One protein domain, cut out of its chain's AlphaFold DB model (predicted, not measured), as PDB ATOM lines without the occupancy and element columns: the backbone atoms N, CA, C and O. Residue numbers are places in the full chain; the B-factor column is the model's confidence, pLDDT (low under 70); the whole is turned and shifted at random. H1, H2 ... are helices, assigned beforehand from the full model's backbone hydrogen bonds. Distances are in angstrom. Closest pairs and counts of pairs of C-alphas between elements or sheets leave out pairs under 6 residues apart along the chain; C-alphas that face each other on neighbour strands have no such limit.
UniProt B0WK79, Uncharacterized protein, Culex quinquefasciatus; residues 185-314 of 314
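This is residues 185 to 314 of the 314 residues of an uncharacterized protein of Culex quinquefasciatus (UniProt B0WK79). Two groups of helices meet in the middle of the domain: at one end of the longest axis H1 and H2 pack together beside the nearly antiparallel pair H3 and H4, and at the other end H6, H7 and H8 form a loose up-and-down bundle. H8 joins the two groups, packing crosswise on H3 and H4, while short H9 folds back from its end and short H5 leads from H4 into H6. The printed part has 130 residues, with nine named helices, H1 to H9 in chain order, and no named strand; the class is all helix. It is compact, with a radius of gyration of the C-alphas of 14.2 A and spans of 41 by 30 by 24 A.

H4, residues 239 to 253, and H8, residues 297 to 306, are the hubs, touching four helices each. They touch at Ile 243 and His 306, C-alphas 6.2 A apart, and are only just about perpendicular at 70.3 degrees. H3, residues 219 to 231, forms a helical hairpin with H4; they only just touch, with 3 pairs of C-alphas within 8 A, the closest Leu 229 and Ser 239 at 6.2 A, at a shallow tilt of 20 degrees. H3 touches H8 with residues 226 to 231 alone, about perpendicular at 82 degrees; the closest C-alphas, of Ala 230 and Ile 302, are 5.7 A apart. H1, residues 185 to 193, touches H3 at a steep tilt of 51 degrees, its Val 189 C-alpha 7.4 A from that of Val 225. H2, residues 207 to 213, touches H1, with the closest C-alphas, of Ile 192 and Asp 208, 6.3 A apart. H7, residues 283 to 295, forms a helical hairpin with H8, closest at the C-alphas of Lys 293 and Phe 300, 5.0 A apart. H6, residues 265 to 276, is close but not clearly touching to H7 and H8. H5, residues 256 to 260, only just touches H6, with 3 pairs of C-alphas within 8 A, the closest Leu 260 and Ser 268 at 5.3 A. H9, residues 308 to 313, and H8 touch only at the corner, the C-alphas of Val 304 and Phe 310 being closest at 5.3 A. Every O i to N i+4 pair is within hydrogen-bond range in H1, H2, H3, H4, H5, H7 and H8; H6 has 6 of 8, and H9 has 0 of 2 but 2 of 3 O i to N i+3 pairs.

H4 is 21.1 A long, from C-alpha 239 at (4.874, 22.158, 10.576) to C-alpha 253. H3 and H7 are 18.2 A each, H6 17.8 A. H1 begins at C-alpha 185 (18.870, 22.143, 15.780), and H9 ends at C-alpha 313 (-4.594, 8.845, 7.695).

The C-alphas of Asp 207 and Pro 283, the two farthest apart, are 41.4 A apart. The printed part has no cut, and the link H1 to H2 is long. Residues 234, 278, 280 and 313 to 314 have pLDDT under 70.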
ATOM      1  N   ILE A 185      19.788  22.500  16.869       93.69
ATOM      2  CA  ILE A 185      18.870  22.143  15.780       93.69
ATOM      3  C   ILE A 185      17.425  22.423  16.173       93.69
ATOM      4  O   ILE A 185      16.711  23.056  15.399       93.69
ATOM      5  N   ASP A 186      17.005  22.013  17.368       92.38
ATOM      6  CA  ASP A 186      15.641  22.243  17.852       92.38
ATOM      7  C   ASP A 186      15.326  23.741  17.882       92.38
ATOM      8  O   ASP A 186      14.310  24.187  17.350       92.38
ATOM      9  N   SER A 187      16.251  24.558  18.403       91.81
ATOM     10  CA  SER A 187      16.104  26.014  18.419       91.81
ATOM     11  C   SER A 187      15.997  26.607  17.013       91.81
ATOM     12  O   SER A 187      15.207  27.529  16.794       91.81
ATOM     13  N   LEU A 188      16.769  26.092  16.050       93.50
ATOM     14  CA  LEU A 188      16.690  26.523  14.656       93.50
ATOM     15  C   LEU A 188      15.332  26.165  14.038       93.50
ATOM     16  O   LEU A 188      14.690  27.025  13.435       93.50
ATOM     17  N   VAL A 189      14.865  24.930  14.229       93.12
ATOM     18  CA  VAL A 189      13.564  24.461  13.733       93.12
ATOM     19  C   VAL A 189      12.424  25.278  14.341       93.12
ATOM     20  O   VAL A 189      11.556  25.759  13.612       93.12
ATOM     21  N   GLU A 190      12.448  25.527  15.649       91.00
ATOM     22  CA  GLU A 190      11.442  26.348  16.322       91.00
ATOM     23  C   GLU A 190      11.401  27.794  15.818       91.00
ATOM     24  O   GLU A 190      10.318  28.373  15.702       91.00
ATOM     25  N   LYS A 191      12.558  28.407  15.530       90.56
ATOM     26  CA  LYS A 191      12.617  29.762  14.954       90.56
ATOM     27  C   LYS A 191      11.929  29.815  13.596       90.56
ATOM     28  O   LYS A 191      11.148  30.734  13.339       90.56
ATOM     29  N   ILE A 192      12.158  28.799  12.764       91.69
ATOM     30  CA  ILE A 192      11.482  28.674  11.474       91.69
ATOM     31  C   ILE A 192       9.976  28.495  11.708       91.69
ATOM     32  O   ILE A 192       9.186  29.257  11.165       91.69
ATOM     33  N   LEU A 193       9.551  27.583  12.587       88.38
ATOM     34  CA  LEU A 193       8.126  27.345  12.872       88.38
ATOM     35  C   LEU A 193       7.375  28.587  13.384       88.38
ATOM     36  O   LEU A 193       6.197  28.762  13.064       88.38
ATOM     37  N   LYS A 194       8.047  29.452  14.156       87.12
ATOM     38  CA  LYS A 194       7.504  30.722  14.674       87.12
ATOM     39  C   LYS A 194       7.409  31.820  13.608       87.12
ATOM     40  O   LYS A 194       6.767  32.842  13.848       87.12
ATOM     41  N   THR A 195       8.025  31.631  12.444       85.12
ATOM     42  CA  THR A 195       7.925  32.573  11.329       85.12
ATOM     43  C   THR A 195       6.620  32.341  10.564       85.12
ATOM     44  O   THR A 195       6.216  31.207  10.302       85.12
ATOM     45  N   ASN A 196       5.930  33.427  10.211       78.44
ATOM     46  CA  ASN A 196       4.688  33.354   9.446       78.44
ATOM     47  C   ASN A 196       5.002  33.162   7.962       78.44
ATOM     48  O   ASN A 196       5.418  34.103   7.286       78.44
ATOM     49  N   PHE A 197       4.757  31.957   7.460       79.00
ATOM     50  CA  PHE A 197       4.866  31.625   6.044       79.00
ATOM     51  C   PHE A 197       3.486  31.391   5.442       79.00
ATOM     52  O   PHE A 197       2.593  30.866   6.104       79.00
ATOM     53  N   VAL A 198       3.317  31.769   4.176       71.81
ATOM     54  CA  VAL A 198       2.060  31.549   3.444       71.81
ATOM     55  C   VAL A 198       2.034  30.140   2.848       71.81
ATOM     56  O   VAL A 198       0.991  29.492   2.826       71.81
ATOM     57  N   ASP A 199       3.190  29.646   2.401       72.81
ATOM     58  CA  ASP A 199       3.347  28.318   1.814       72.81
ATOM     59  C   ASP A 199       4.793  27.789   1.912       72.81
ATOM     60  O   ASP A 199       5.726  28.492   2.303       72.81
ATOM     61  N   SER A 200       4.989  26.529   1.513       76.56
ATOM     62  CA  SER A 200       6.309  25.877   1.457       76.56
ATOM     63  C   SER A 200       7.339  26.554   0.537       76.56
ATOM     64  O   SER A 200       8.528  26.287   0.684       76.56
ATOM     65  N   ALA A 201       6.920  27.362  -0.443       79.31
ATOM     66  CA  ALA A 201       7.843  28.047  -1.348       79.31
ATOM     67  C   ALA A 201       8.413  29.303  -0.677       79.31
ATOM     68  O   ALA A 201       9.618  29.521  -0.723       79.31
ATOM     69  N   SER A 202       7.576  30.044   0.053       83.75
ATOM     70  CA  SER A 202       7.973  31.235   0.817       83.75
ATOM     71  C   SER A 202       8.978  30.956   1.945       83.75
ATOM     72  O   SER A 202       9.653  31.871   2.404       83.75
ATOM     73  N   ILE A 203       9.109  29.695   2.372       86.00
ATOM     74  CA  ILE A 203      10.094  29.262   3.374       86.00
ATOM     75  C   ILE A 203      11.524  29.287   2.812       86.00
ATOM     76  O   ILE A 203      12.470  29.464   3.572       86.00
ATOM     77  N   GLN A 204      11.706  29.113   1.499       80.94
ATOM     78  CA  GLN A 204      13.035  28.895   0.915       80.94
ATOM     79  C   GLN A 204      13.956  30.118   1.000       80.94
ATOM     80  O   GLN A 204      15.168  29.945   1.095       80.94
ATOM     81  N   ASP A 205      13.385  31.323   1.031       83.12
ATOM     82  CA  ASP A 205      14.127  32.586   1.125       83.12
ATOM     83  C   ASP A 205      14.429  33.001   2.578       83.12
ATOM     84  O   ASP A 205      14.990  34.066   2.830       83.12
ATOM     85  N   ASN A 206      14.036  32.189   3.564       89.38
ATOM     86  CA  ASN A 206      14.289  32.467   4.971       89.38
ATOM     87  C   ASN A 206      15.727  32.084   5.362       89.38
ATOM     88  O   ASN A 206      16.132  30.937   5.189       89.38
ATOM     89  N   ASP A 207      16.472  33.013   5.969       90.81
ATOM     90  CA  ASP A 207      17.869  32.792   6.375       90.81
ATOM     91  C   ASP A 207      18.053  31.584   7.311       90.81
ATOM     92  O   ASP A 207      19.037  30.847   7.195       90.81
ATOM     93  N   ASP A 208      17.116  31.344   8.233       92.88
ATOM     94  CA  ASP A 208      17.176  30.193   9.139       92.88
ATOM     95  C   ASP A 208      16.886  28.881   8.394       92.88
ATOM     96  O   ASP A 208      17.539  27.868   8.653       92.88
ATOM     97  N   PHE A 209      15.994  28.899   7.400       93.25
ATOM     98  CA  PHE A 209      15.798  27.753   6.515       93.25
ATOM     99  C   PHE A 209      17.018  27.491   5.627       93.25
ATOM    100  O   PHE A 209      17.393  26.335   5.454       93.25
ATOM    101  N   VAL A 210      17.689  28.525   5.113       90.62
ATOM    102  CA  VAL A 210      18.948  28.371   4.362       90.62
ATOM    103  C   VAL A 210      20.021  27.724   5.243       90.62
ATOM    104  O   VAL A 210      20.713  26.802   4.809       90.62
ATOM    105  N   ARG A 211      20.124  28.140   6.513       91.38
ATOM    106  CA  ARG A 211      21.026  27.508   7.491       91.38
ATOM    107  C   ARG A 211      20.683  26.044   7.723       91.38
ATOM    108  O   ARG A 211      21.591  25.217   7.718       91.38
ATOM    109  N   LEU A 212      19.399  25.719   7.881       93.81
ATOM    110  CA  LEU A 212      18.939  24.336   7.989       93.81
ATOM    111  C   LEU A 212      19.284  23.547   6.715       93.81
ATOM    112  O   LEU A 212      19.805  22.440   6.796       93.81
ATOM    113  N   GLY A 213      19.077  24.142   5.541       91.31
ATOM    114  CA  GLY A 213      19.384  23.567   4.232       91.31
ATOM    115  C   GLY A 213      20.843  23.132   4.071       91.31
ATOM    116  O   GLY A 213      21.114  22.117   3.427       91.31
ATOM    117  N   ASN A 214      21.784  23.832   4.707       89.62
ATOM    118  CA  ASN A 214      23.209  23.486   4.663       89.62
ATOM    119  C   ASN A 214      23.554  22.184   5.403       89.62
ATOM    120  O   ASN A 214      24.602  21.598   5.147       89.62
ATOM    121  N   ILE A 215      22.692  21.732   6.316       93.81
ATOM    122  CA  ILE A 215      22.971  20.595   7.204       93.81
ATOM    123  C   ILE A 215      21.921  19.485   7.120       93.81
ATOM    124  O   ILE A 215      22.223  18.344   7.447       93.81
ATOM    125  N   ILE A 216      20.721  19.767   6.609       94.12
ATOM    126  CA  ILE A 216      19.593  18.821   6.548       94.12
ATOM    127  C   ILE A 216      19.822  17.626   5.610       94.12
ATOM    128  O   ILE A 216      19.071  16.660   5.648       94.12
ATOM    129  N   CYS A 217      20.849  17.675   4.754       91.88
ATOM    130  CA  CYS A 217      21.257  16.531   3.931       91.88
ATOM    131  C   CYS A 217      22.124  15.515   4.697       91.88
ATOM    132  O   CYS A 217      22.495  14.488   4.133       91.88
ATOM    133  N   ASN A 218      22.480  15.803   5.951       91.56
ATOM    134  CA  ASN A 218      23.063  14.836   6.870       91.56
ATOM    135  C   ASN A 218      21.952  13.919   7.413       91.56
ATOM    136  O   ASN A 218      20.911  14.414   7.837       91.56
ATOM    137  N   GLU A 219      22.176  12.603   7.406       90.56
ATOM    138  CA  GLU A 219      21.182  11.597   7.817       90.56
ATOM    139  C   GLU A 219      20.685  11.810   9.252       90.56
ATOM    140  O   GLU A 219      19.478  11.831   9.493       90.56
ATOM    141  N   GLU A 220      21.599  12.048  10.192       90.19
ATOM    142  CA  GLU A 220      21.255  12.248  11.601       90.19
ATOM    143  C   GLU A 220      20.457  13.535  11.816       90.19
ATOM    144  O   GLU A 220      19.444  13.533  12.516       90.19
ATOM    145  N   VAL A 221      20.845  14.620  11.135       93.62
ATOM    146  CA  VAL A 221      20.093  15.885  11.167       93.62
ATOM    147  C   VAL A 221      18.699  15.686  10.572       93.62
ATOM    148  O   VAL A 221      17.710  16.101  11.173       93.62
ATOM    149  N   PHE A 222      18.606  15.045   9.403       93.25
ATOM    150  CA  PHE A 222      17.335  14.789   8.731       93.25
ATOM    151  C   PHE A 222      16.396  13.984   9.622       93.25
ATOM    152  O   PHE A 222      15.250  14.389   9.825       93.25
ATOM    153  N   ARG A 223      16.882  12.879  10.192       89.06
ATOM    154  CA  ARG A 223      16.101  12.013  11.073       89.06
ATOM    155  C   ARG A 223      15.625  12.760  12.314       89.06
ATOM    156  O   ARG A 223      14.439  12.689  12.633       89.06
ATOM    157  N   HIS A 224      16.518  13.500  12.970       91.38
ATOM    158  CA  HIS A 224      16.190  14.277  14.165       91.38
ATOM    159  C   HIS A 224      15.116  15.331  13.886       91.38
ATOM    160  O   HIS A 224      14.089  15.365  14.557       91.38
ATOM    161  N   VAL A 225      15.297  16.142  12.839       92.94
ATOM    162  CA  VAL A 225      14.332  17.185  12.453       92.94
ATOM    163  C   VAL A 225      12.984  16.580  12.061       92.94
ATOM    164  O   VAL A 225      11.938  17.103  12.441       92.94
ATOM    165  N   SER A 226      12.996  15.464  11.329       90.00
ATOM    166  CA  SER A 226      11.775  14.761  10.919       90.00
ATOM    167  C   SER A 226      10.984  14.268  12.127       90.00
ATOM    168  O   SER A 226       9.770  14.463  12.186       90.00
ATOM    169  N   LEU A 227      11.671  13.676  13.108       87.19
ATOM    170  CA  LEU A 227      11.061  13.224  14.354       87.19
ATOM    171  C   LEU A 227      10.517  14.408  15.162       87.19
ATOM    172  O   LEU A 227       9.338  14.415  15.509       87.19
ATOM    173  N   HIS A 228      11.331  15.445  15.369       88.25
ATOM    174  CA  HIS A 228      10.943  16.641  16.114       88.25
ATOM    175  C   HIS A 228       9.684  17.305  15.528       88.25
ATOM    176  O   HIS A 228       8.773  17.696  16.262       88.25
ATOM    177  N   LEU A 229       9.596  17.408  14.197       88.44
ATOM    178  CA  LEU A 229       8.430  17.964  13.508       88.44
ATOM    179  C   LEU A 229       7.214  17.033  13.542       88.44
ATOM    180  O   LEU A 229       6.083  17.517  13.618       88.44
ATOM    181  N   ALA A 230       7.425  15.716  13.485       82.50
ATOM    182  CA  ALA A 230       6.356  14.731  13.595       82.50
ATOM    183  C   ALA A 230       5.708  14.749  14.991       82.50
ATOM    184  O   ALA A 230       4.480  14.717  15.088       82.50
ATOM    185  N   GLU A 231       6.514  14.869  16.049       82.25
ATOM    186  CA  GLU A 231       6.063  14.942  17.444       82.25
ATOM    187  C   GLU A 231       5.340  16.256  17.759       82.25
ATOM    188  O   GLU A 231       4.302  16.261  18.419       82.25
ATOM    189  N   ASN A 232       5.846  17.378  17.243       77.00
ATOM    190  CA  ASN A 232       5.310  18.710  17.537       77.00
ATOM    191  C   ASN A 232       4.289  19.211  16.507       77.00
ATOM    192  O   ASN A 232       3.899  20.381  16.521       77.00
ATOM    193  N   TYR A 233       3.828  18.338  15.611       72.38
ATOM    194  CA  TYR A 233       2.941  18.697  14.507       72.38
ATOM    195  C   TYR A 233       1.644  19.387  14.961       72.38
ATOM    196  O   TYR A 233       1.199  20.343  14.333       72.38
ATOM    197  N   SER A 234       1.044  18.930  16.063       69.62
ATOM    198  CA  SER A 234      -0.189  19.499  16.630       69.62
ATOM    199  C   SER A 234       0.013  20.868  17.282       69.62
ATOM    200  O   SER A 234      -0.931  21.652  17.361       69.62
ATOM    201  N   ASN A 235       1.232  21.163  17.733       75.44
ATOM    202  CA  ASN A 235       1.565  22.397  18.444       75.44
ATOM    203  C   ASN A 235       1.871  23.555  17.486       75.44
ATOM    204  O   ASN A 235       1.781  24.718  17.881       75.44
ATOM    205  N   TYR A 236       2.205  23.251  16.229       73.50
ATOM    206  CA  TYR A 236       2.626  24.245  15.250       73.50
ATOM    207  C   TYR A 236       1.870  24.085  13.923       73.50
ATOM    208  O   TYR A 236       2.151  23.160  13.158       73.50
ATOM    209  N   PRO A 237       0.968  25.022  13.571       72.12
ATOM    210  CA  PRO A 237       0.187  24.942  12.333       72.12
ATOM    211  C   PRO A 237       1.056  24.973  11.062       72.12
ATOM    212  O   PRO A 237       0.640  24.481  10.016       72.12
ATOM    213  N   ASN A 238       2.282  25.497  11.155       79.69
ATOM    214  CA  ASN A 238       3.211  25.618  10.030       79.69
ATOM    215  C   ASN A 238       4.093  24.375   9.804       79.69
ATOM    216  O   ASN A 238       4.830  24.334   8.815       79.69
ATOM    217  N   SER A 239       4.017  23.351  10.664       83.88
ATOM    218  CA  SER A 239       4.874  22.158  10.576       83.88
ATOM    219  C   SER A 239       4.781  21.461   9.223       83.88
ATOM    220  O   SER A 239       5.803  21.069   8.664       83.88
ATOM    221  N   GLN A 240       3.587  21.375   8.627       82.94
ATOM    222  CA  GLN A 240       3.429  20.712   7.330       82.94
ATOM    223  C   GLN A 240       4.115  21.455   6.184       82.94
ATOM    224  O   GLN A 240       4.707  20.830   5.298       82.94
ATOM    225  N   SER A 241       4.048  22.788   6.193       85.69
ATOM    226  CA  SER A 241       4.719  23.627   5.201       85.69
ATOM    227  C   SER A 241       6.234  23.478   5.310       85.69
ATOM    228  O   SER A 241       6.900  23.351   4.281       85.69
ATOM    229  N   LEU A 242       6.763  23.408   6.538       89.75
ATOM    230  CA  LEU A 242       8.187  23.204   6.791       89.75
ATOM    231  C   LEU A 242       8.659  21.810   6.364       89.75
ATOM    232  O   LEU A 242       9.634  21.709   5.624       89.75
ATOM    233  N   ILE A 243       7.942  20.743   6.730       89.38
ATOM    234  CA  ILE A 243       8.262  19.376   6.280       89.38
ATOM    235  C   ILE A 243       8.261  19.305   4.749       89.38
ATOM    236  O   ILE A 243       9.194  18.781   4.141       89.38
ATOM    237  N   SER A 244       7.254  19.898   4.103       86.56
ATOM    238  CA  SER A 244       7.161  19.928   2.639       86.56
ATOM    239  C   SER A 244       8.329  20.691   2.002       86.56
ATOM    240  O   SER A 244       8.871  20.251   0.985       86.56
ATOM    241  N   ALA A 245       8.743  21.814   2.598       89.75
ATOM    242  CA  ALA A 245       9.910  22.577   2.165       89.75
ATOM    243  C   ALA A 245      11.212  21.778   2.330       89.75
ATOM    244  O   ALA A 245      12.004  21.731   1.389       89.75
ATOM    245  N   ILE A 246      11.402  21.089   3.463       92.19
ATOM    246  CA  ILE A 246      12.555  20.213   3.727       92.19
ATOM    247  C   ILE A 246      12.621  19.085   2.693       92.19
ATOM    248  O   ILE A 246      13.634  18.929   2.014       92.19
ATOM    249  N   VAL A 247      11.535  18.328   2.512       90.00
ATOM    250  CA  VAL A 247      11.499  17.204   1.562       90.00
ATOM    251  C   VAL A 247      11.764  17.692   0.135       90.00
ATOM    252  O   VAL A 247      12.531  17.061  -0.595       90.00
ATOM    253  N   ARG A 248      11.185  18.832  -0.273       88.81
ATOM    254  CA  ARG A 248      11.456  19.439  -1.586       88.81
ATOM    255  C   ARG A 248      12.922  19.845  -1.727       88.81
ATOM    256  O   ARG A 248      13.526  19.557  -2.761       88.81
ATOM    257  N   TYR A 249      13.489  20.494  -0.713       91.81
ATOM    258  CA  TYR A 249      14.883  20.930  -0.708       91.81
ATOM    259  C   TYR A 249      15.830  19.736  -0.854       91.81
ATOM    260  O   TYR A 249      16.670  19.717  -1.752       91.81
ATOM    261  N   VAL A 250      15.647  18.699  -0.038       92.00
ATOM    262  CA  VAL A 250      16.488  17.500  -0.061       92.00
ATOM    263  C   VAL A 250      16.375  16.769  -1.401       92.00
ATOM    264  O   VAL A 250      17.395  16.433  -1.997       92.00
ATOM    265  N   LYS A 251      15.160  16.580  -1.937       89.50
ATOM    266  CA  LYS A 251      14.954  15.959  -3.261       89.50
ATOM    267  C   LYS A 251      15.599  16.744  -4.404       89.50
ATOM    268  O   LYS A 251      15.953  16.148  -5.415       89.50
ATOM    269  N   SER A 252      15.733  18.062  -4.257       90.00
ATOM    270  CA  SER A 252      16.360  18.923  -5.269       90.00
ATOM    271  C   SER A 252      17.889  18.909  -5.189       90.00
ATOM    272  O   SER A 252      18.548  19.149  -6.194       90.00
ATOM    273  N   ASN A 253      18.454  18.613  -4.012       88.81
ATOM    274  CA  ASN A 253      19.899  18.648  -3.763       88.81
ATOM    275  C   ASN A 253      20.561  17.260  -3.730       88.81
ATOM    276  O   ASN A 253      21.779  17.158  -3.870       88.81
ATOM    277  N   LEU A 254      19.788  16.183  -3.568       89.00
ATOM    278  CA  LEU A 254      20.296  14.814  -3.519       89.00
ATOM    279  C   LEU A 254      19.771  13.963  -4.675       89.00
ATOM    280  O   LEU A 254      18.610  14.037  -5.068       89.00
ATOM    281  N   ALA A 255      20.624  13.062  -5.167       87.69
ATOM    282  CA  ALA A 255      20.177  11.973  -6.029       87.69
ATOM    283  C   ALA A 255      19.165  11.083  -5.286       87.69
ATOM    284  O   ALA A 255      19.277  10.892  -4.074       87.69
ATOM    285  N   LYS A 256      18.228  10.465  -6.019       82.44
ATOM    286  CA  LYS A 256      17.166   9.616  -5.449       82.44
ATOM    287  C   LYS A 256      17.695   8.557  -4.471       82.44
ATOM    288  O   LYS A 256      17.121   8.389  -3.405       82.44
ATOM    289  N   SER A 257      18.801   7.885  -4.797       85.25
ATOM    290  CA  SER A 257      19.421   6.890  -3.907       85.25
ATOM    291  C   SER A 257      19.900   7.495  -2.584       85.25
ATOM    292  O   SER A 257      19.655   6.924  -1.532       85.25
ATOM    293  N   LYS A 258      20.520   8.681  -2.620       86.19
ATOM    294  CA  LYS A 258      20.956   9.394  -1.411       86.19
ATOM    295  C   LYS A 258      19.781   9.915  -0.589       86.19
ATOM    296  O   LYS A 258      19.848   9.859   0.628       86.19
ATOM    297  N   PHE A 259      18.708  10.375  -1.235       87.25
ATOM    298  CA  PHE A 259      17.476  10.766  -0.543       87.25
ATOM    299  C   PHE A 259      16.860   9.594   0.231       87.25
ATOM    300  O   PHE A 259      16.473   9.764   1.381       87.25
ATOM    301  N   LEU A 260      16.787   8.406  -0.380       85.38
ATOM    302  CA  LEU A 260      16.257   7.215   0.290       85.38
ATOM    303  C   LEU A 260      17.128   6.783   1.477       85.38
ATOM    304  O   LEU A 260      16.583   6.359   2.489       85.38
ATOM    305  N   ASN A 261      18.449   6.961   1.381       86.88
ATOM    306  CA  ASN A 261      19.391   6.655   2.461       86.88
ATOM    307  C   ASN A 261      19.308   7.613   3.661       86.88
ATOM    308  O   ASN A 261      19.940   7.342   4.670       86.88
ATOM    309  N   LEU A 262      18.567   8.725   3.578       87.00
ATOM    310  CA  LEU A 262      18.325   9.572   4.754       87.00
ATOM    311  C   LEU A 262      17.316   8.959   5.729       87.00
ATOM    312  O   LEU A 262      17.185   9.414   6.863       87.00
ATOM    313  N   TYR A 263      16.556   7.969   5.269       84.94
ATOM    314  CA  TYR A 263      15.652   7.201   6.105       84.94
ATOM    315  C   TYR A 263      16.380   5.962   6.615       84.94
ATOM    316  O   TYR A 263      17.243   5.418   5.926       84.94
ATOM    317  N   SER A 264      15.978   5.474   7.791       80.75
ATOM    318  CA  SER A 264      16.487   4.204   8.307       80.75
ATOM    319  C   SER A 264      16.294   3.085   7.282       80.75
ATOM    320  O   SER A 264      15.365   3.116   6.467       80.75
ATOM    321  N   THR A 265      17.138   2.054   7.347       79.25
ATOM    322  CA  THR A 265      17.048   0.884   6.460       79.25
ATOM    323  C   THR A 265      15.631   0.305   6.420       79.25
ATOM    324  O   THR A 265      15.138  -0.032   5.344       79.25
ATOM    325  N   GLU A 266      14.954   0.281   7.572       78.75
ATOM    326  CA  GLU A 266      13.563  -0.160   7.744       78.75
ATOM    327  C   GLU A 266      12.564   0.680   6.937       78.75
ATOM    328  O   GLU A 266      11.654   0.137   6.317       78.75
ATOM    329  N   LEU A 267      12.742   2.004   6.910       81.19
ATOM    330  CA  LEU A 267      11.836   2.930   6.234       81.19
ATOM    331  C   LEU A 267      12.162   3.125   4.752       81.19
ATOM    332  O   LEU A 267      11.267   3.443   3.972       81.19
ATOM    333  N   SER A 268      13.418   2.936   4.346       81.38
ATOM    334  CA  SER A 268      13.904   3.246   2.994       81.38
ATOM    335  C   SER A 268      13.081   2.582   1.874       81.38
ATOM    336  O   SER A 268      12.754   3.221   0.870       81.38
ATOM    337  N   SER A 269      12.688   1.319   2.062       83.19
ATOM    338  CA  SER A 269      11.886   0.541   1.111       83.19
ATOM    339  C   SER A 269      10.442   1.043   1.033       83.19
ATOM    340  O   SER A 269       9.895   1.184  -0.061       83.19
ATOM    341  N   ILE A 270       9.848   1.392   2.174       84.94
ATOM    342  CA  ILE A 270       8.497   1.953   2.261       84.94
ATOM    343  C   ILE A 270       8.465   3.340   1.617       84.94
ATOM    344  O   ILE A 270       7.607   3.613   0.785       84.94
ATOM    345  N   VAL A 271       9.440   4.198   1.916       84.38
ATOM    346  CA  VAL A 271       9.589   5.530   1.305       84.38
ATOM    347  C   VAL A 271       9.728   5.419  -0.211       84.38
ATOM    348  O   VAL A 271       9.141   6.224  -0.930       84.38
ATOM    349  N   ALA A 272      10.462   4.422  -0.715       83.69
ATOM    350  CA  ALA A 272      10.561   4.179  -2.150       83.69
ATOM    351  C   ALA A 272       9.192   3.852  -2.768       83.69
ATOM    352  O   ALA A 272       8.864   4.415  -3.808       83.69
ATOM    353  N   ILE A 273       8.380   3.015  -2.112       83.50
ATOM    354  CA  ILE A 273       7.010   2.692  -2.546       83.50
ATOM    355  C   ILE A 273       6.125   3.945  -2.512       83.50
ATOM    356  O   ILE A 273       5.505   4.282  -3.518       83.50
ATOM    357  N   LEU A 274       6.105   4.676  -1.394       83.00
ATOM    358  CA  LEU A 274       5.281   5.879  -1.226       83.00
ATOM    359  C   LEU A 274       5.667   6.999  -2.199       83.00
ATOM    360  O   LEU A 274       4.816   7.777  -2.618       83.00
ATOM    361  N   ASN A 275       6.941   7.079  -2.588       80.62
ATOM    362  CA  ASN A 275       7.414   8.061  -3.556       80.62
ATOM    363  C   ASN A 275       6.983   7.755  -4.998       80.62
ATOM    364  O   ASN A 275       6.963   8.670  -5.817       80.62
ATOM    365  N   GLU A 276       6.654   6.499  -5.304       80.19
ATOM    366  CA  GLU A 276       6.111   6.074  -6.602       80.19
ATOM    367  C   GLU A 276       4.581   5.918  -6.581       80.19
ATOM    368  O   GLU A 276       3.963   5.766  -7.635       80.19
ATOM    369  N   ALA A 277       3.954   5.948  -5.400       72.69
ATOM    370  CA  ALA A 277       2.515   5.799  -5.254       72.69
ATOM    371  C   ALA A 277       1.775   6.986  -5.889       72.69
ATOM    372  O   ALA A 277       1.903   8.134  -5.464       72.69
ATOM    373  N   ILE A 278       0.973   6.695  -6.915       62.44
ATOM    374  CA  ILE A 278       0.153   7.690  -7.623       62.44
ATOM    375  C   ILE A 278      -1.224   7.831  -6.954       62.44
ATOM    376  O   ILE A 278      -1.800   8.917  -6.956       62.44
ATOM    377  N   ASN A 279      -1.748   6.742  -6.375       75.81
ATOM    378  CA  ASN A 279      -3.042   6.710  -5.698       75.81
ATOM    379  C   ASN A 279      -2.857   6.583  -4.172       75.81
ATOM    380  O   ASN A 279      -2.377   5.539  -3.727       75.81
ATOM    381  N   PRO A 280      -3.240   7.594  -3.370       69.25
ATOM    382  CA  PRO A 280      -3.140   7.516  -1.914       69.25
ATOM    383  C   PRO A 280      -4.105   6.509  -1.277       69.25
ATOM    384  O   PRO A 280      -3.832   6.026  -0.183       69.25
ATOM    385  N   ASP A 281      -5.185   6.154  -1.976       76.94
ATOM    386  CA  ASP A 281      -6.215   5.231  -1.491       76.94
ATOM    387  C   ASP A 281      -5.966   3.778  -1.943       76.94
ATOM    388  O   ASP A 281      -6.876   2.945  -1.916       76.94
ATOM    389  N   ASP A 282      -4.756   3.455  -2.417       83.75
ATOM    390  CA  ASP A 282      -4.398   2.082  -2.779       83.75
ATOM    391  C   ASP A 282      -4.453   1.173  -1.530       83.75
ATOM    392  O   ASP A 282      -3.701   1.399  -0.575       83.75
ATOM    393  N   PRO A 283      -5.295   0.118  -1.516       83.00
ATOM    394  CA  PRO A 283      -5.448  -0.761  -0.359       83.00
ATOM    395  C   PRO A 283      -4.144  -1.408   0.122       83.00
ATOM    396  O   PRO A 283      -4.010  -1.680   1.314       83.00
ATOM    397  N   LEU A 284      -3.182  -1.660  -0.774       83.50
ATOM    398  CA  LEU A 284      -1.884  -2.230  -0.408       83.50
ATOM    399  C   LEU A 284      -0.999  -1.201   0.298       83.50
ATOM    400  O   LEU A 284      -0.307  -1.545   1.255       83.50
ATOM    401  N   VAL A 285      -1.050   0.060  -0.138       83.38
ATOM    402  CA  VAL A 285      -0.328   1.161   0.511       83.38
ATOM    403  C   VAL A 285      -0.929   1.456   1.884       83.38
ATOM    404  O   VAL A 285      -0.189   1.620   2.851       83.38
ATOM    405  N   LEU A 286      -2.260   1.446   1.996       85.44
ATOM    406  CA  LEU A 286      -2.952   1.606   3.274       85.44
ATOM    407  C   LEU A 286      -2.622   0.472   4.251       85.44
ATOM    408  O   LEU A 286      -2.309   0.742   5.407       85.44
ATOM    409  N   ALA A 287      -2.631  -0.784   3.791       84.06
ATOM    410  CA  ALA A 287      -2.259  -1.931   4.621       84.06
ATOM    411  C   ALA A 287      -0.799  -1.852   5.097       84.06
ATOM    412  O   ALA A 287      -0.517  -2.146   6.256       84.06
ATOM    413  N   LEU A 288       0.114  -1.405   4.227       85.75
ATOM    414  CA  LEU A 288       1.516  -1.180   4.574       85.75
ATOM    415  C   LEU A 288       1.667  -0.086   5.640       85.75
ATOM    416  O   LEU A 288       2.363  -0.289   6.630       85.75
ATOM    417  N   LEU A 289       1.005   1.061   5.467       84.25
ATOM    418  CA  LEU A 289       1.044   2.154   6.443       84.25
ATOM    419  C   LEU A 289       0.426   1.746   7.786       84.25
ATOM    420  O   LEU A 289       0.968   2.099   8.831       84.25
ATOM    421  N   GLU A 290      -0.660   0.973   7.771       85.50
ATOM    422  CA  GLU A 290      -1.287   0.450   8.986       85.50
ATOM    423  C   GLU A 290      -0.378  -0.559   9.705       85.50
ATOM    424  O   GLU A 290      -0.261  -0.519  10.928       85.50
ATOM    425  N   GLN A 291       0.340  -1.408   8.963       85.69
ATOM    426  CA  GLN A 291       1.354  -2.290   9.542       85.69
ATOM    427  C   GLN A 291       2.474  -1.482  10.211       85.69
ATOM    428  O   GLN A 291       2.811  -1.737  11.366       85.69
ATOM    429  N   VAL A 292       3.004  -0.455   9.536       85.44
ATOM    430  CA  VAL A 292       4.035   0.421  10.119       85.44
ATOM    431  C   VAL A 292       3.507   1.128  11.365       85.44
ATOM    432  O   VAL A 292       4.225   1.233  12.353       85.44
ATOM    433  N   LYS A 293       2.247   1.576  11.359       85.69
ATOM    434  CA  LYS A 293       1.595   2.198  12.519       85.69
ATOM    435  C   LYS A 293       1.546   1.261  13.725       85.69
ATOM    436  O   LYS A 293       1.757   1.719  14.847       85.69
ATOM    437  N   GLN A 294       1.276  -0.025  13.494       86.06
ATOM    438  CA  GLN A 294       1.233  -1.055  14.534       86.06
ATOM    439  C   GLN A 294       2.627  -1.418  15.061       86.06
ATOM    440  O   GLN A 294       2.786  -1.615  16.263       86.06
ATOM    441  N   GLU A 295       3.628  -1.491  14.184       87.00
ATOM    442  CA  GLU A 295       5.004  -1.854  14.549       87.00
ATOM    443  C   GLU A 295       5.759  -0.690  15.208       87.00
ATOM    444  O   GLU A 295       6.437  -0.874  16.219       87.00
ATOM    445  N   ASN A 296       5.640   0.517  14.652       83.50
ATOM    446  CA  ASN A 296       6.285   1.724  15.151       83.50
ATOM    447  C   ASN A 296       5.498   2.986  14.747       83.50
ATOM    448  O   ASN A 296       5.636   3.533  13.649       83.50
ATOM    449  N   TYR A 297       4.717   3.503  15.695       83.81
ATOM    450  CA  TYR A 297       3.885   4.689  15.491       83.81
ATOM    451  C   TYR A 297       4.678   5.942  15.069       83.81
ATOM    452  O   TYR A 297       4.190   6.731  14.260       83.81
ATOM    453  N   PHE A 298       5.913   6.124  15.548       81.38
ATOM    454  CA  PHE A 298       6.740   7.279  15.175       81.38
ATOM    455  C   PHE A 298       7.194   7.210  13.717       81.38
ATOM    456  O   PHE A 298       7.115   8.204  12.993       81.38
ATOM    457  N   ASN A 299       7.590   6.022  13.259       82.88
ATOM    458  CA  ASN A 299       7.902   5.778  11.853       82.88
ATOM    459  C   ASN A 299       6.689   6.086  10.963       82.88
ATOM    460  O   ASN A 299       6.826   6.763   9.944       82.88
ATOM    461  N   PHE A 300       5.489   5.673  11.383       84.56
ATOM    462  CA  PHE A 300       4.245   6.023  10.697       84.56
ATOM    463  C   PHE A 300       4.022   7.542  10.628       84.56
ATOM    464  O   PHE A 300       3.737   8.071   9.551       84.56
ATOM    465  N   LEU A 301       4.203   8.262  11.741       81.56
ATOM    466  CA  LEU A 301       4.050   9.718  11.765       81.56
ATOM    467  C   LEU A 301       5.026  10.420  10.816       81.56
ATOM    468  O   LEU A 301       4.610  11.347  10.117       81.56
ATOM    469  N   ILE A 302       6.289   9.988  10.758       82.81
ATOM    470  CA  ILE A 302       7.289  10.536   9.829       82.81
ATOM    471  C   ILE A 302       6.830  10.329   8.381       82.81
ATOM    472  O   ILE A 302       6.754  11.296   7.619       82.81
ATOM    473  N   LEU A 303       6.454   9.100   8.010       85.44
ATOM    474  CA  LEU A 303       6.007   8.775   6.652       85.44
ATOM    475  C   LEU A 303       4.791   9.613   6.238       85.44
ATOM    476  O   LEU A 303       4.823  10.293   5.214       85.44
ATOM    477  N   VAL A 304       3.737   9.632   7.053       83.00
ATOM    478  CA  VAL A 304       2.510  10.372   6.729       83.00
ATOM    479  C   VAL A 304       2.748  11.886   6.681       83.00
ATOM    480  O   VAL A 304       2.133  12.584   5.878       83.00
ATOM    481  N   SER A 305       3.676  12.408   7.488       81.56
ATOM    482  CA  SER A 305       4.017  13.837   7.457       81.56
ATOM    483  C   SER A 305       4.842  14.214   6.222       81.56
ATOM    484  O   SER A 305       4.645  15.287   5.650       81.56
ATOM    485  N   HIS A 306       5.752  13.341   5.781       85.12
ATOM    486  CA  HIS A 306       6.622  13.578   4.623       85.12
ATOM    487  C   HIS A 306       5.894  13.419   3.286       85.12
ATOM    488  O   HIS A 306       6.249  14.073   2.301       85.12
ATOM    489  N   PHE A 307       4.864  12.575   3.248       83.44
ATOM    490  CA  PHE A 307       4.051  12.332   2.067       83.44
ATOM    491  C   PHE A 307       2.652  12.919   2.262       83.44
ATOM    492  O   PHE A 307       1.723  12.234   2.682       83.44
ATOM    493  N   THR A 308       2.495  14.197   1.897       73.12
ATOM    494  CA  THR A 308       1.271  14.999   2.110       73.12
ATOM    495  C   THR A 308      -0.023  14.331   1.643       73.12
ATOM    496  O   THR A 308      -1.087  14.601   2.190       73.12
ATOM    497  N   LEU A 309       0.058  13.462   0.631       73.62
ATOM    498  CA  LEU A 309      -1.075  12.707   0.093       73.62
ATOM    499  C   LEU A 309      -1.736  11.791   1.141       73.62
ATOM    500  O   LEU A 309      -2.934  11.540   1.053       73.62
ATOM    501  N   PHE A 310      -0.991  11.358   2.160       75.50
ATOM    502  CA  PHE A 310      -1.462  10.441   3.199       75.50
ATOM    503  C   PHE A 310      -1.839  11.139   4.511       75.50
ATOM    504  O   PHE A 310      -2.219  10.465   5.460       75.50
ATOM    505  N   LEU A 311      -1.773  12.478   4.590       70.50
ATOM    506  CA  LEU A 311      -2.038  13.226   5.834       70.50
ATOM    507  C   LEU A 311      -3.403  12.938   6.458       70.50
ATOM    508  O   LEU A 311      -3.554  13.061   7.667       70.50
ATOM    509  N   HIS A 312      -4.384  12.552   5.644       74.56
ATOM    510  CA  HIS A 312      -5.729  12.197   6.088       74.56
ATOM    511  C   HIS A 312      -5.789  10.887   6.905       74.56
ATOM    512  O   HIS A 312      -6.829  10.598   7.486       74.56
ATOM    513  N   LEU A 313      -4.704  10.103   6.942       68.31
ATOM    514  CA  LEU A 313      -4.594   8.845   7.695       68.31
ATOM    515  C   LEU A 313      -4.048   9.021   9.121       68.31
ATOM    516  O   LEU A 313      -4.031   8.048   9.881       68.31
ATOM    517  N   LYS A 314      -3.561  10.223   9.467       62.88
ATOM    518  CA  LYS A 314      -3.164  10.574  10.839       62.88
ATOM    519  C   LYS A 314      -4.372  10.515  11.768       62.88
ATOM    520  O   LYS A 314      -4.269   9.778  12.776       62.88
TER     521      LYS A 314